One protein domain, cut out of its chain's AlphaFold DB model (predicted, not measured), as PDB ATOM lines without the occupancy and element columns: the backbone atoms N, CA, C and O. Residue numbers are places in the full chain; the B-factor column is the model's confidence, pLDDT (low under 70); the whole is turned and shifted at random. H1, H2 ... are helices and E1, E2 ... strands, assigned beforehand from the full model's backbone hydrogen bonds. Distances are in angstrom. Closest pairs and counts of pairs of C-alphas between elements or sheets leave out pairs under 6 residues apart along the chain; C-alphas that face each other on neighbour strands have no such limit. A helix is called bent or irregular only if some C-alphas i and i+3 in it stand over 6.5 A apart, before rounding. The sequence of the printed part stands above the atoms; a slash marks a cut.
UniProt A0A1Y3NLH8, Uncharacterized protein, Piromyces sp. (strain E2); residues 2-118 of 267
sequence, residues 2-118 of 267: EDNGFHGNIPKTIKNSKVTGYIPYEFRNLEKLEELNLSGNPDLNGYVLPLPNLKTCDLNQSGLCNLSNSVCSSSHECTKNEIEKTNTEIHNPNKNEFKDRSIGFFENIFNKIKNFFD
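AT A GLANCE: This is residues 2 to 118 of the 267 residues of an uncharacterized protein of Piromyces sp. (strain E2) (UniProt A0A1Y3NLH8). A loop-rich chain with little regular structure winds in stacked turns that bring E3 beside E1 and E4 beside E2; H2 packs on E2, and residues 109 to 118 stick out. Of 117 printed residues, 46 are in H1, E1, E2, E3, E4, H2 and H3, class mixed, with two parallel sheets. The whole is compact, radius of gyration of the C-alphas 15.0 A, spanning 51 by 26 by 25 A.

HOW THE PARTS SIT: Look at E2, residues 44 to 47, parallel to E4, residues 63 to 65; N 65 and O 46, 2.8 A apart, are within hydrogen-bond range. H2, residues 80 to 89, has its Thr 86 C-alpha 5.2 A from that of Gly 46. H2 touches H3, residues 99 to 116, as a hairpin; C-alphas 80 and 102 are closest, 5.6 A. Every O i to N i+4 pair is within range in H2, 10 of 14 in H3, and 0 of 1 in H1, residues 25 to 29, with 2 of 2 at i+3.

IN THESE COORDINATES: Find E1, residues 35 to 37, and E3, residues 56 to 58. H1 begins at C-alpha 25 (3.773, 26.255, 33.968); H3, irregular with C-alphas 102 and 105 8.0 A apart, runs 26.7 A to C-alpha 116 (17.911, 20.462, 0.467).

THE WHOLE: The printed part has no cut; E4 to H2 is a long link. Residues 2 to 13, 102 to 108, 111 and 117 have pLDDT under 70.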
ATOM      1  N   GLU A   2       3.482  23.263  50.258       38.84
ATOM      2  CA  GLU A   2       4.218  24.520  50.354       38.84
ATOM      3  C   GLU A   2       3.794  25.379  49.164       38.84
ATOM      4  O   GLU A   2       3.835  24.944  48.014       38.84
ATOM      5  N   ASP A   3       3.245  26.546  49.472       47.56
ATOM      6  CA  ASP A   3       2.869  27.557  48.498       47.56
ATOM      7  C   ASP A   3       4.164  28.149  47.921       47.56
ATOM      8  O   ASP A   3       4.912  28.822  48.630       47.56
ATOM      9  N   ASN A   4       4.461  27.865  46.649       38.62
ATOM     10  CA  ASN A   4       5.690  28.309  45.980       38.62
ATOM     11  C   ASN A   4       5.693  29.817  45.631       38.62
ATOM     12  O   ASN A   4       6.518  30.269  44.839       38.62
ATOM     13  N   GLY A   5       4.807  30.621  46.230       37.88
ATOM     14  CA  GLY A   5       5.110  32.011  46.583       37.88
ATOM     15  C   GLY A   5       5.248  33.023  45.442       37.88
ATOM     16  O   GLY A   5       5.562  34.181  45.705       37.88
ATOM     17  N   PHE A   6       4.967  32.664  44.190       45.69
ATOM     18  CA  PHE A   6       4.922  33.623  43.080       45.69
ATOM     19  C   PHE A   6       3.506  34.180  42.869       45.69
ATOM     20  O   PHE A   6       2.907  34.065  41.804       45.69
ATOM     21  N   HIS A   7       2.964  34.835  43.899       40.31
ATOM     22  CA  HIS A   7       1.748  35.640  43.787       40.31
ATOM     23  C   HIS A   7       2.119  37.121  43.651       40.31
ATOM     24  O   HIS A   7       2.241  37.856  44.626       40.31
ATOM     25  N   GLY A   8       2.322  37.566  42.412       43.59
ATOM     26  CA  GLY A   8       2.596  38.962  42.078       43.59
ATOM     27  C   GLY A   8       2.739  39.151  40.571       43.59
ATOM     28  O   GLY A   8       3.133  38.227  39.863       43.59
ATOM     29  N   ASN A   9       2.407  40.343  40.065       44.53
ATOM     30  CA  ASN A   9       2.684  40.702  38.673       44.53
ATOM     31  C   ASN A   9       4.191  40.587  38.434       44.53
ATOM     32  O   ASN A   9       4.962  41.402  38.937       44.53
ATOM     33  N   ILE A  10       4.595  39.571  37.680       57.12
ATOM     34  CA  ILE A  10       5.985  39.343  37.296       57.12
ATOM     35  C   ILE A  10       6.409  40.554  36.459       57.12
ATOM     36  O   ILE A  10       5.789  40.813  35.422       57.12
ATOM     37  N   PRO A  11       7.398  41.350  36.911       64.75
ATOM     38  CA  PRO A  11       7.875  42.481  36.137       64.75
ATOM     39  C   PRO A  11       8.271  42.007  34.739       64.75
ATOM     40  O   PRO A  11       8.925  40.978  34.593       64.75
ATOM     41  N   LYS A  12       7.935  42.788  33.706       58.41
ATOM     42  CA  LYS A  12       8.309  42.505  32.305       58.41
ATOM     43  C   LYS A  12       9.837  42.347  32.115       58.41
ATOM     44  O   LYS A  12      10.301  41.881  31.080       58.41
ATOM     45  N   THR A  13      10.645  42.727  33.106       63.94
ATOM     46  CA  THR A  13      12.097  42.548  33.115       63.94
ATOM     47  C   THR A  13      12.559  42.170  34.516       63.94
ATOM     48  O   THR A  13      12.415  42.966  35.439       63.94
ATOM     49  N   ILE A  14      13.143  40.978  34.663       73.19
ATOM     50  CA  ILE A  14      13.775  40.539  35.911       73.19
ATOM     51  C   ILE A  14      15.227  40.178  35.611       73.19
ATOM     52  O   ILE A  14      15.628  39.019  35.604       73.19
ATOM     53  N   LYS A  15      16.025  41.194  35.297       74.88
ATOM     54  CA  LYS A  15      17.453  41.030  35.025       74.88
ATOM     55  C   LYS A  15      18.243  41.168  36.325       74.88
ATOM     56  O   LYS A  15      17.943  42.057  37.121       74.88
ATOM     57  N   ASN A  16      19.257  40.327  36.532       78.69
ATOM     58  CA  ASN A  16      20.196  40.415  37.665       78.69
ATOM     59  C   ASN A  16      19.535  40.450  39.059       78.69
ATOM     60  O   ASN A  16      20.045  41.098  39.973       78.69
ATOM     61  N   SER A  17      18.385  39.795  39.237       76.75
ATOM     62  CA  SER A  17      17.609  39.885  40.485       76.75
ATOM     63  C   SER A  17      17.775  38.664  41.394       76.75
ATOM     64  O   SER A  17      17.020  38.524  42.350       76.75
ATOM     65  N   LYS A  18      18.762  37.796  41.112       84.69
ATOM     66  CA  LYS A  18      19.023  36.545  41.851       84.69
ATOM     67  C   LYS A  18      17.763  35.688  42.012       84.69
ATOM     68  O   LYS A  18      17.512  35.130  43.076       84.69
ATOM     69  N   VAL A  19      16.940  35.636  40.967       88.69
ATOM     70  CA  VAL A  19      15.763  34.770  40.985       88.69
ATOM     71  C   VAL A  19      16.236  33.324  40.964       88.69
ATOM     72  O   VAL A  19      17.116  32.971  40.180       88.69
ATOM     73  N   THR A  20      15.643  32.506  41.824       94.06
ATOM     74  CA  THR A  20      15.936  31.079  41.960       94.06
ATOM     75  C   THR A  20      14.714  30.249  41.570       94.06
ATOM     76  O   THR A  20      13.585  30.736  41.641       94.06
ATOM     77  N   GLY A  21      14.915  28.973  41.244       94.94
ATOM     78  CA  GLY A  21      13.821  28.016  41.041       94.94
ATOM     79  C   GLY A  21      13.443  27.827  39.573       94.94
ATOM     80  O   GLY A  21      14.294  27.953  38.698       94.94
ATOM     81  N   TYR A  22      12.185  27.478  39.305       95.44
ATOM     82  CA  TYR A  22      11.692  27.138  37.967       95.44
ATOM     83  C   TYR A  22      10.677  28.162  37.462       95.44
ATOM     84  O   TYR A  22       9.982  28.799  38.250       95.44
ATOM     85  N   ILE A  23      10.557  28.285  36.139       94.31
ATOM     86  CA  ILE A  23       9.498  29.082  35.511       94.31
ATOM     87  C   ILE A  23       8.165  28.324  35.657       94.31
ATOM     88  O   ILE A  23       8.059  27.217  35.127       94.31
ATOM     89  N   PRO A  24       7.149  28.889  36.335       93.50
ATOM     90  CA  PRO A  24       5.851  28.241  36.518       93.50
ATOM     91  C   PRO A  24       5.178  27.859  35.195       93.50
ATOM     92  O   PRO A  24       5.282  28.588  34.202       93.50
ATOM     93  N   TYR A  25       4.438  26.747  35.181       92.94
ATOM     94  CA  TYR A  25       3.773  26.255  33.968       92.94
ATOM     95  C   TYR A  25       2.746  27.255  33.407       92.94
ATOM     96  O   TYR A  25       2.544  27.367  32.195       92.94
ATOM     97  N   GLU A  26       2.155  28.057  34.287       92.38
ATOM     98  CA  GLU A  26       1.171  29.094  33.992       92.38
ATOM     99  C   GLU A  26       1.718  30.199  33.080       92.38
ATOM    100  O   GLU A  26       0.929  30.902  32.446       92.38
ATOM    101  N   PHE A  27       3.045  30.329  32.933       92.38
ATOM    102  CA  PHE A  27       3.657  31.264  31.980       92.38
ATOM    103  C   PHE A  27       3.185  31.036  30.548       92.38
ATOM    104  O   PHE A  27       3.129  31.984  29.767       92.38
ATOM    105  N   ARG A  28       2.784  29.807  30.208       91.19
ATOM    106  CA  ARG A  28       2.198  29.486  28.904       91.19
ATOM    107  C   ARG A  28       0.973  30.347  28.570       91.19
ATOM    108  O   ARG A  28       0.729  30.622  27.399       91.19
ATOM    109  N   ASN A  29       0.236  30.800  29.584       93.31
ATOM    110  CA  ASN A  29      -0.982  31.596  29.425       93.31
ATOM    111  C   ASN A  29      -0.698  33.082  29.148       93.31
ATOM    112  O   ASN A  29      -1.625  33.867  28.945       93.31
ATOM    113  N   LEU A  30       0.573  33.500  29.135       93.31
ATOM    114  CA  LEU A  30       0.979  34.868  28.823       93.31
ATOM    115  C   LEU A  30       0.953  35.119  27.308       93.31
ATOM    116  O   LEU A  30       1.961  35.446  26.687       93.31
ATOM    117  N   GLU A  31      -0.228  34.996  26.702       93.19
ATOM    118  CA  GLU A  31      -0.419  35.086  25.250       93.19
ATOM    119  C   GLU A  31       0.019  36.431  24.664       93.19
ATOM    120  O   GLU A  31       0.365  36.500  23.495       93.19
ATOM    121  N   LYS A  32       0.028  37.512  25.448       94.50
ATOM    122  CA  LYS A  32       0.430  38.851  24.982       94.50
ATOM    123  C   LYS A  32       1.909  39.169  25.224       94.50
ATOM    124  O   LYS A  32       2.325  40.301  24.983       94.50
ATOM    125  N   LEU A  33       2.691  38.228  25.756       94.81
ATOM    126  CA  LEU A  33       4.097  38.472  26.058       94.81
ATOM    127  C   LEU A  33       4.928  38.446  24.772       94.81
ATOM    128  O   LEU A  33       5.094  37.399  24.154       94.81
ATOM    129  N   GLU A  34       5.468  39.603  24.394       96.50
ATOM    130  CA  GLU A  34       6.315  39.733  23.202       96.50
ATOM    131  C   GLU A  34       7.815  39.682  23.518       96.50
ATOM    132  O   GLU A  34       8.620  39.302  22.668       96.50
ATOM    133  N   GLU A  35       8.200  40.042  24.743       95.50
ATOM    134  CA  GLU A  35       9.595  40.181  25.158       95.50
ATOM    135  C   GLU A  35       9.786  39.568  26.545       95.50
ATOM    136  O   GLU A  35       9.045  39.898  27.475       95.50
ATOM    137  N   LEU A  36      10.791  38.703  26.689       95.12
ATOM    138  CA  LEU A  36      11.156  38.069  27.955       95.12
ATOM    139  C   LEU A  36      12.665  38.191  28.180       95.12
ATOM    140  O   LEU A  36      13.462  37.704  27.382       95.12
ATOM    141  N   ASN A  37      13.072  38.825  29.278       94.81
ATOM    142  CA  ASN A  37      14.477  38.908  29.664       94.81
ATOM    143  C   ASN A  37      14.665  38.335  31.070       94.81
ATOM    144  O   ASN A  37      14.224  38.939  32.051       94.81
ATOM    145  N   LEU A  38      15.324  37.177  31.133       94.38
ATOM    146  CA  LEU A  38      15.685  36.469  32.363       94.38
ATOM    147  C   LEU A  38      17.209  36.394  32.543       94.38
ATOM    148  O   LEU A  38      17.703  35.597  33.341       94.38
ATOM    149  N   SER A  39      17.958  37.221  31.806       94.00
ATOM    150  CA  SER A  39      19.419  37.221  31.846       94.00
ATOM    151  C   SER A  39      19.974  37.553  33.237       94.00
ATOM    152  O   SER A  39      19.404  38.348  33.992       94.00
ATOM    153  N   GLY A  40      21.108  36.937  33.575       94.19
ATOM    154  CA  GLY A  40      21.813  37.164  34.839       94.19
ATOM    155  C   GLY A  40      21.113  36.600  36.080       94.19
ATOM    156  O   GLY A  40      21.263  37.148  37.172       94.19
ATOM    157  N   ASN A  41      20.338  35.524  35.926       93.81
ATOM    158  CA  ASN A  41      19.764  34.765  37.041       93.81
ATOM    159  C   ASN A  41      20.278  33.315  36.987       93.81
ATOM    160  O   ASN A  41      19.589  32.444  36.448       93.81
ATOM    161  N   PRO A  42      21.502  33.047  37.479       94.81
ATOM    162  CA  PRO A  42      22.160  31.747  37.326       94.81
ATOM    163  C   PRO A  42      21.445  30.614  38.073       94.81
ATOM    164  O   PRO A  42      21.558  29.463  37.672       94.81
ATOM    165  N   ASP A  43      20.676  30.950  39.110       94.44
ATOM    166  CA  ASP A  43      19.967  29.992  39.962       94.44
ATOM    167  C   ASP A  43      18.551  29.644  39.451       94.44
ATOM    168  O   ASP A  43      17.825  28.864  40.082       94.44
ATOM    169  N   LEU A  44      18.130  30.229  38.319       95.31
ATOM    170  CA  LEU A  44      16.956  29.764  37.582       95.31
ATOM    171  C   LEU A  44      17.300  28.473  36.849       95.31
ATOM    172  O   LEU A  44      18.280  28.429  36.118       95.31
ATOM    173  N   ASN A  45      16.458  27.459  36.990       96.06
ATOM    174  CA  ASN A  45      16.643  26.140  36.402       96.06
ATOM    175  C   ASN A  45      15.497  25.790  35.446       96.06
ATOM    176  O   ASN A  45      14.388  26.323  35.528       96.06
ATOM    177  N   GLY A  46      15.762  24.836  34.555       95.88
ATOM    178  CA  GLY A  46      14.782  24.310  33.611       95.88
ATOM    179  C   GLY A  46      14.747  25.082  32.300       95.88
ATOM    180  O   GLY A  46      15.794  25.436  31.771       95.88
ATOM    181  N   TYR A  47      13.561  25.303  31.734       96.00
ATOM    182  CA  TYR A  47      13.423  25.861  30.389       96.00
ATOM    183  C   TYR A  47      12.241  26.823  30.271       96.00
ATOM    184  O   TYR A  47      11.311  26.802  31.076       96.00
ATOM    185  N   VAL A  48      12.263  27.659  29.230       95.25
ATOM    186  CA  VAL A  48      11.136  28.537  28.886       95.25
ATOM    187  C   VAL A  48      10.148  27.781  28.004       95.25
ATOM    188  O   VAL A  48      10.502  27.299  26.925       95.25
ATOM    189  N   LEU A  49       8.894  27.691  28.449       94.06
ATOM    190  CA  LEU A  49       7.798  27.114  27.667       94.06
ATOM    191  C   LEU A  49       7.618  27.876  26.342       94.06
ATOM    192  O   LEU A  49       7.736  29.101  26.334       94.06
ATOM    193  N   PRO A  50       7.299  27.208  25.218       91.88
ATOM    194  CA  PRO A  50       7.011  27.903  23.967       91.88
ATOM    195  C   PRO A  50       5.819  28.855  24.128       91.88
ATOM    196  O   PRO A  50       4.690  28.419  24.353       91.88
ATOM    197  N   LEU A  51       6.080  30.156  24.000       93.44
ATOM    198  CA  LEU A  51       5.070  31.208  24.084       93.44
ATOM    199  C   LEU A  51       4.681  31.659  22.666       93.44
ATOM    200  O   LEU A  51       5.572  31.925  21.858       93.44
ATOM    201  N   PRO A  52       3.379  31.761  22.339       90.75
ATOM    202  CA  PRO A  52       2.915  31.908  20.957       90.75
ATOM    203  C   PRO A  52       3.312  33.235  20.298       90.75
ATOM    204  O   PRO A  52       3.541  33.259  19.092       90.75
ATOM    205  N   ASN A  53       3.409  34.321  21.070       94.25
ATOM    206  CA  ASN A  53       3.682  35.669  20.553       94.25
ATOM    207  C   ASN A  53       5.038  36.236  20.998       94.25
ATOM    208  O   ASN A  53       5.300  37.424  20.809       94.25
ATOM    209  N   LEU A  54       5.909  35.402  21.571       95.25
ATOM    210  CA  LEU A  54       7.224  35.835  22.028       95.25
ATOM    211  C   LEU A  54       8.132  36.093  20.823       95.25
ATOM    212  O   LEU A  54       8.404  35.191  20.036       95.25
ATOM    213  N   LYS A  55       8.596  37.334  20.679       95.31
ATOM    214  CA  LYS A  55       9.450  37.787  19.572       95.31
ATOM    215  C   LYS A  55      10.918  37.787  19.960       95.31
ATOM    216  O   LYS A  55      11.768  37.433  19.150       95.31
ATOM    217  N   THR A  56      11.215  38.189  21.194       95.12
ATOM    218  CA  THR A  56      12.588  38.283  21.696       95.12
ATOM    219  C   THR A  56      12.701  37.647  23.068       95.12
ATOM    220  O   THR A  56      11.856  37.885  23.937       95.12
ATOM    221  N   CYS A  57      13.764  36.879  23.278       95.62
ATOM    222  CA  CYS A  57      13.998  36.196  24.536       95.62
ATOM    223  C   CYS A  57      15.495  36.079  24.837       95.62
ATOM    224  O   CYS A  57      16.245  35.540  24.023       95.62
ATOM    225  N   ASP A  58      15.913  36.582  25.999       94.75
ATOM    226  CA  ASP A  58      17.310  36.588  26.447       94.75
ATOM    227  C   ASP A  58      17.458  35.816  27.762       94.75
ATOM    228  O   ASP A  58      16.929  36.229  28.802       94.75
ATOM    229  N   LEU A  59      18.174  34.690  27.691       95.19
ATOM    230  CA  LEU A  59      18.465  33.795  28.815       95.19
ATOM    231  C   LEU A  59      19.961  33.775  29.166       95.19
ATOM    232  O   LEU A  59      20.420  32.875  29.874       95.19
ATOM    233  N   ASN A  60      20.750  34.730  28.665       94.06
ATOM    234  CA  ASN A  60      22.192  34.743  28.894       94.06
ATOM    235  C   ASN A  60      22.526  34.802  30.390       94.06
ATOM    236  O   ASN A  60      21.930  35.575  31.138       94.06
ATOM    237  N   GLN A  61      23.515  34.017  30.826       93.62
ATOM    238  CA  GLN A  61      23.930  33.944  32.237       93.62
ATOM    239  C   GLN A  61      22.794  33.520  33.192       93.62
ATOM    240  O   GLN A  61      22.775  33.919  34.355       93.62
ATOM    241  N   SER A  62      21.831  32.736  32.700       95.19
ATOM    242  CA  SER A  62      20.883  32.000  33.539       95.19
ATOM    243  C   SER A  62      21.221  30.507  33.552       95.19
ATOM    244  O   SER A  62      21.960  30.041  32.682       95.19
ATOM    245  N   GLY A  63      20.683  29.757  34.514       95.44
ATOM    246  CA  GLY A  63      20.738  28.289  34.514       95.44
ATOM    247  C   GLY A  63      19.653  27.640  33.640       95.44
ATOM    248  O   GLY A  63      19.426  26.435  33.725       95.44
ATOM    249  N   LEU A  64      18.960  28.428  32.806       96.56
ATOM    250  CA  LEU A  64      17.929  27.932  31.897       96.56
ATOM    251  C   LEU A  64      18.554  27.344  30.625       96.56
ATOM    252  O   LEU A  64      19.457  27.924  30.013       96.56
ATOM    253  N   CYS A  65      18.005  26.227  30.175       96.19
ATOM    254  CA  CYS A  65      18.347  25.584  28.914       96.19
ATOM    255  C   CYS A  65      17.360  25.996  27.804       96.19
ATOM    256  O   CYS A  65      16.217  26.386  28.077       96.19
ATOM    257  N   ASN A  66      17.790  25.937  26.538       94.19
ATOM    258  CA  ASN A  66      16.902  26.200  25.407       94.19
ATOM    259  C   ASN A  66      16.191  24.916  24.946       94.19
ATOM    260  O   ASN A  66      16.773  23.836  24.884       94.19
ATOM    261  N   LEU A  67      14.903  25.026  24.617       93.25
ATOM    262  CA  LEU A  67      14.221  23.962  23.881       93.25
ATOM    263  C   LEU A  67      14.544  24.101  22.392       93.25
ATOM    264  O   LEU A  67      14.536  25.219  21.859       93.25
ATOM    265  N   SER A  68      14.706  22.973  21.697       87.62
ATOM    266  CA  SER A  68      14.736  22.940  20.233       87.62
ATOM    267  C   SER A  68      13.569  23.734  19.638       87.62
ATOM    268  O   SER A  68      12.402  23.545  20.004       87.62
ATOM    269  N   ASN A  69      13.884  24.590  18.665       83.31
ATOM    270  CA  ASN A  69      12.927  25.446  17.955       83.31
ATOM    271  C   ASN A  69      12.202  26.476  18.844       83.31
ATOM    272  O   ASN A  69      11.132  26.957  18.468       83.31
ATOM    273  N   SER A  70      12.739  26.805  20.021       91.12
ATOM    274  CA  SER A  70      12.262  27.951  20.798       91.12
ATOM    275  C   SER A  70      12.880  29.261  20.298       91.12
ATOM    276  O   SER A  70      13.950  29.276  19.696       91.12
ATOM    277  N   VAL A  71      12.186  30.378  20.541       93.62
ATOM    278  CA  VAL A  71      12.684  31.737  20.244       93.62
ATOM    279  C   VAL A  71      13.821  32.133  21.197       93.62
ATOM    280  O   VAL A  71      14.643  32.993  20.889       93.62
ATOM    281  N   CYS A  72      13.877  31.498  22.366       94.88
ATOM    282  CA  CYS A  72      14.866  31.760  23.395       94.88
ATOM    283  C   CYS A  72      16.223  31.141  23.069       94.88
ATOM    284  O   CYS A  72      16.320  29.975  22.692       94.88
ATOM    285  N   SER A  73      17.283  31.918  23.284       90.31
ATOM    286  CA  SER A  73      18.665  31.444  23.194       90.31
ATOM    287  C   SER A  73      19.297  31.443  24.583       90.31
ATOM    288  O   SER A  73      19.228  32.448  25.292       90.31
ATOM    289  N   SER A  74      19.903  30.320  24.967       91.50
ATOM    290  CA  SER A  74      20.725  30.190  26.173       91.50
ATOM    291  C   SER A  74      22.079  29.562  25.825       91.50
ATOM    292  O   SER A  74      22.381  29.324  24.655       91.50
ATOM    293  N   SER A  75      22.914  29.325  26.838       89.69
ATOM    294  CA  SER A  75      24.251  28.746  26.671       89.69
ATOM    295  C   SER A  75      24.251  27.272  26.256       89.69
ATOM    296  O   SER A  75      25.266  26.801  25.750       89.69
ATOM    297  N   HIS A  76      23.153  26.542  26.478       93.12
ATOM    298  CA  HIS A  76      23.072  25.109  26.208       93.12
ATOM    299  C   HIS A  76      21.635  24.650  25.928       93.12
ATOM    300  O   HIS A  76      20.659  25.257  26.373       93.12
ATOM    301  N   GLU A  77      21.522  23.551  25.187       93.44
ATOM    302  CA  GLU A  77      20.246  22.920  24.858       93.44
ATOM    303  C   GLU A  77      19.787  21.954  25.944       93.44
ATOM    304  O   GLU A  77      20.599  21.252  26.546       93.44
ATOM    305  N   CYS A  78      18.476  21.925  26.189       94.62
ATOM    306  CA  CYS A  78      17.881  21.068  27.200       94.62
ATOM    307  C   CYS A  78      18.035  19.592  26.841       94.62
ATOM    308  O   CYS A  78      17.523  19.110  25.826       94.62
ATOM    309  N   THR A  79      18.637  18.837  27.748       93.56
ATOM    310  CA  THR A  79      18.628  17.381  27.705       93.56
ATOM    311  C   THR A  79      17.249  16.834  28.068       93.56
ATOM    312  O   THR A  79      16.440  17.456  28.760       93.56
ATOM    313  N   LYS A  80      16.985  15.594  27.652       92.62
ATOM    314  CA  LYS A  80      15.757  14.874  28.010       92.62
ATOM    315  C   LYS A  80      15.532  14.811  29.528       92.62
ATOM    316  O   LYS A  80      14.408  14.993  29.984       92.62
ATOM    317  N   ASN A  81      16.600  14.595  30.296       93.75
ATOM    318  CA  ASN A  81      16.533  14.507  31.755       93.75
ATOM    319  C   ASN A  81      16.183  15.859  32.386       93.75
ATOM    320  O   ASN A  81      15.383  15.907  33.316       93.75
ATOM    321  N   GLU A  82      16.730  16.959  31.866       94.69
ATOM    322  CA  GLU A  82      16.397  18.309  32.337       94.69
ATOM    323  C   GLU A  82      14.939  18.663  32.050       94.69
ATOM    324  O   GLU A  82      14.271  19.231  32.916       94.69
ATOM    325  N   ILE A  83      14.413  18.281  30.882       94.50
ATOM    326  CA  ILE A  83      12.997  18.476  30.543       94.50
ATOM    327  C   ILE A  83      12.100  17.659  31.480       94.50
ATOM    328  O   ILE A  83      11.133  18.197  32.017       94.50
ATOM    329  N   GLU A  84      12.412  16.380  31.706       93.50
ATOM    330  CA  GLU A  84      11.632  15.501  32.590       93.50
ATOM    331  C   GLU A  84      11.662  15.977  34.052       93.50
ATOM    332  O   GLU A  84      10.614  16.021  34.708       93.50
ATOM    333  N   LYS A  85      12.833  16.408  34.542       94.81
ATOM    334  CA  LYS A  85      12.984  17.019  35.869       94.81
ATOM    335  C   LYS A  85      12.149  18.292  35.968       94.81
ATOM    336  O   LYS A  85      11.287  18.387  36.831       94.81
ATOM    337  N   THR A  86      12.326  19.223  35.033       94.94
ATOM    338  CA  THR A  86      11.592  20.497  35.014       94.94
ATOM    339  C   THR A  86      10.082  20.279  34.975       94.94
ATOM    340  O   THR A  86       9.368  20.890  35.758       94.94
ATOM    341  N   ASN A  87       9.586  19.363  34.134       93.31
ATOM    342  CA  ASN A  87       8.159  19.029  34.057       93.31
ATOM    343  C   ASN A  87       7.590  18.529  35.388       93.31
ATOM    344  O   ASN A  87       6.419  18.775  35.680       93.31
ATOM    345  N   THR A  88       8.403  17.812  36.165       92.50
ATOM    346  CA  THR A  88       8.017  17.305  37.484       92.50
ATOM    347  C   THR A  88       7.934  18.444  38.498       92.50
ATOM    348  O   THR A  88       6.932  18.547  39.198       92.50
ATOM    349  N   GLU A  89       8.926  19.335  38.512       93.69
ATOM    350  CA  GLU A  89       9.015  20.460  39.457       93.69
ATOM    351  C   GLU A  89       7.940  21.533  39.215       93.69
ATOM    352  O   GLU A  89       7.339  22.055  40.153       93.69
ATOM    353  N   ILE A  90       7.625  21.833  37.948       91.38
ATOM    354  CA  ILE A  90       6.609  22.844  37.597       91.38
ATOM    355  C   ILE A  90       5.175  22.302  37.620       91.38
ATOM    356  O   ILE A  90       4.256  23.003  37.206       91.38
ATOM    357  N   HIS A  91       4.974  21.053  38.059       91.56
ATOM    358  CA  HIS A  91       3.673  20.378  38.068       91.56
ATOM    359  C   HIS A  91       2.966  20.394  36.698       91.56
ATOM    360  O   HIS A  91       1.747  20.556  36.614       91.56
ATOM    361  N   ASN A  92       3.720  20.201  35.606       88.56
ATOM    362  CA  ASN A  92       3.159  20.185  34.256       88.56
ATOM    363  C   ASN A  92       2.123  19.040  34.129       88.56
ATOM    364  O   ASN A  92       2.494  17.868  34.291       88.56
ATOM    365  N   PRO A  93       0.846  19.329  33.798       87.31
ATOM    366  CA  PRO A  93      -0.192  18.306  33.670       87.31
ATOM    367  C   PRO A  93       0.109  17.290  32.558       87.31
ATOM    368  O   PRO A  93      -0.359  16.153  32.616       87.31
ATOM    369  N   ASN A  94       0.920  17.663  31.563       91.00
ATOM    370  CA  ASN A  94       1.364  16.786  30.490       91.00
ATOM    371  C   ASN A  94       2.885  16.568  30.537       91.00
ATOM    372  O   ASN A  94       3.663  17.245  29.864       91.00
ATOM    373  N   LYS A  95       3.314  15.540  31.280       85.31
ATOM    374  CA  LYS A  95       4.735  15.187  31.469       85.31
ATOM    375  C   LYS A  95       5.511  14.926  30.170       85.31
ATOM    376  O   LYS A  95       6.737  15.023  30.174       85.31
ATOM    377  N   ASN A  96       4.820  14.606  29.073       85.00
ATOM    378  CA  ASN A  96       5.437  14.262  27.790       85.00
ATOM    379  C   ASN A  96       5.418  15.408  26.765       85.00
ATOM    380  O   ASN A  96       5.956  15.228  25.677       85.00
ATOM    381  N   GLU A  97       4.850  16.578  27.086       81.50
ATOM    382  CA  GLU A  97       4.562  17.650  26.112       81.50
ATOM    383  C   GLU A  97       5.788  18.140  25.310       81.50
ATOM    384  O   GLU A  97       5.649  18.623  24.186       81.50
ATOM    385  N   PHE A  98       6.997  17.962  25.847       83.19
ATOM    386  CA  PHE A  98       8.243  18.436  25.230       83.19
ATOM    387  C   PHE A  98       9.320  17.359  25.092       83.19
ATOM    388  O   PHE A  98      10.450  17.661  24.718       83.19
ATOM    389  N   LYS A  99       8.978  16.095  25.358       77.06
ATOM    390  CA  LYS A  99       9.939  14.985  25.351       77.06
ATOM    391  C   LYS A  99      10.536  14.739  23.965       77.06
ATOM    392  O   LYS A  99      11.724  14.465  23.849       77.06
ATOM    393  N   ASP A 100       9.732  14.925  22.925       74.94
ATOM    394  CA  ASP A 100      10.161  14.730  21.536       74.94
ATOM    395  C   ASP A 100      10.975  15.919  21.005       74.94
ATOM    396  O   ASP A 100      11.655  15.813  19.989       74.94
ATOM    397  N   ARG A 101      10.970  17.056  21.717       72.56
ATOM    398  CA  ARG A 101      11.748  18.234  21.321       72.56
ATOM    399  C   ARG A 101      13.218  18.145  21.721       72.56
ATOM    400  O   ARG A 101      14.003  18.891  21.165       72.56
ATOM    401  N   SER A 102      13.641  17.229  22.594       65.38
ATOM    402  CA  SER A 102      15.067  17.092  22.952       65.38
ATOM    403  C   SER A 102      15.931  16.426  21.868       65.38
ATOM    404  O   SER A 102      17.120  16.211  22.076       65.38
ATOM    405  N   ILE A 103      15.339  16.011  20.742       65.75
ATOM    406  CA  ILE A 103      16.015  15.280  19.650       65.75
ATOM    407  C   ILE A 103      16.402  16.243  18.501       65.75
ATOM    408  O   ILE A 103      17.005  15.857  17.494       65.75
ATOM    409  N   GLY A 104      16.088  17.534  18.652       57.56
ATOM    410  CA  GLY A 104      15.985  18.457  17.532       57.56
ATOM    411  C   GLY A 104      17.293  18.868  16.870       57.56
ATOM    412  O   GLY A 104      17.218  19.356  15.749       57.56
ATOM    413  N   PHE A 105      18.481  18.620  17.428       66.25
ATOM    414  CA  PHE A 105      19.708  18.922  16.678       66.25
ATOM    415  C   PHE A 105      19.834  18.043  15.424       66.25
ATOM    416  O   PHE A 105      19.971  18.552  14.307       66.25
ATOM    417  N   PHE A 106      19.703  16.721  15.579       63.97
ATOM    418  CA  PHE A 106      19.771  15.805  14.442       63.97
ATOM    419  C   PHE A 106      18.527  15.904  13.565       63.97
ATOM    420  O   PHE A 106      18.672  15.932  12.349       63.97
ATOM    421  N   GLU A 107      17.323  16.027  14.129       68.31
ATOM    422  CA  GLU A 107      16.113  16.189  13.311       68.31
ATOM    423  C   GLU A 107      16.086  17.507  12.532       68.31
ATOM    424  O   GLU A 107      15.636  17.517  11.390       68.31
ATOM    425  N   ASN A 108      16.595  18.612  13.080       62.66
ATOM    426  CA  ASN A 108      16.703  19.875  12.347       62.66
ATOM    427  C   ASN A 108      17.722  19.753  11.208       62.66
ATOM    428  O   ASN A 108      17.437  20.158  10.081       62.66
ATOM    429  N   ILE A 109      18.865  19.104  11.453       70.81
ATOM    430  CA  ILE A 109      19.828  18.780  10.394       70.81
ATOM    431  C   ILE A 109      19.183  17.878   9.340       70.81
ATOM    432  O   ILE A 109      19.231  18.214   8.161       70.81
ATOM    433  N   PHE A 110      18.511  16.794   9.729       73.69
ATOM    434  CA  PHE A 110      17.827  15.892   8.803       73.69
ATOM    435  C   PHE A 110      16.710  16.589   8.033       73.69
ATOM    436  O   PHE A 110      16.584  16.351   6.840       73.69
ATOM    437  N   ASN A 111      15.931  17.476   8.649       67.88
ATOM    438  CA  ASN A 111      14.872  18.229   7.977       67.88
ATOM    439  C   ASN A 111      15.443  19.281   7.021       67.88
ATOM    440  O   ASN A 111      14.927  19.459   5.917       67.88
ATOM    441  N   LYS A 112      16.549  19.934   7.390       74.44
ATOM    442  CA  LYS A 112      17.264  20.871   6.517       74.44
ATOM    443  C   LYS A 112      17.912  20.145   5.337       74.44
ATOM    444  O   LYS A 112      17.787  20.606   4.207       74.44
ATOM    445  N   ILE A 113      18.507  18.977   5.580       73.81
ATOM    446  CA  ILE A 113      19.017  18.057   4.557       73.81
ATOM    447  C   ILE A 113      17.866  17.555   3.681       73.81
ATOM    448  O   ILE A 113      17.980  17.586   2.469       73.81
ATOM    449  N   LYS A 114      16.724  17.162   4.246       76.44
ATOM    450  CA  LYS A 114      15.555  16.670   3.501       76.44
ATOM    451  C   LYS A 114      14.954  17.740   2.591       76.44
ATOM    452  O   LYS A 114      14.576  17.427   1.471       76.44
ATOM    453  N   ASN A 115      14.907  18.992   3.044       71.50
ATOM    454  CA  ASN A 115      14.493  20.121   2.210       71.50
ATOM    455  C   ASN A 115      15.536  20.457   1.133       71.50
ATOM    456  O   ASN A 115      15.169  20.846   0.027       71.50
ATOM    457  N   PHE A 116      16.828  20.298   1.439       72.69
ATOM    458  CA  PHE A 116      17.911  20.462   0.467       72.69
ATOM    459  C   PHE A 116      17.896  19.354  -0.601       72.69
ATOM    460  O   PHE A 116      18.090  19.617  -1.783       72.69
ATOM    461  N   PHE A 117      17.588  18.126  -0.190       69.31
ATOM    462  CA  PHE A 117      17.429  16.943  -1.023       69.31
ATOM    463  C   PHE A 117      15.950  16.622  -1.268       69.31
ATOM    464  O   PHE A 117      15.529  15.469  -1.141       69.31
ATOM    465  N   ASP A 118      15.136  17.611  -1.650       75.62
ATOM    466  CA  ASP A 118      13.811  17.323  -2.210       75.62
ATOM    467  C   ASP A 118      13.986  16.732  -3.621       75.62
ATOM    468  O   ASP A 118      13.756  17.372  -4.650       75.62
TER     469      ASP A 118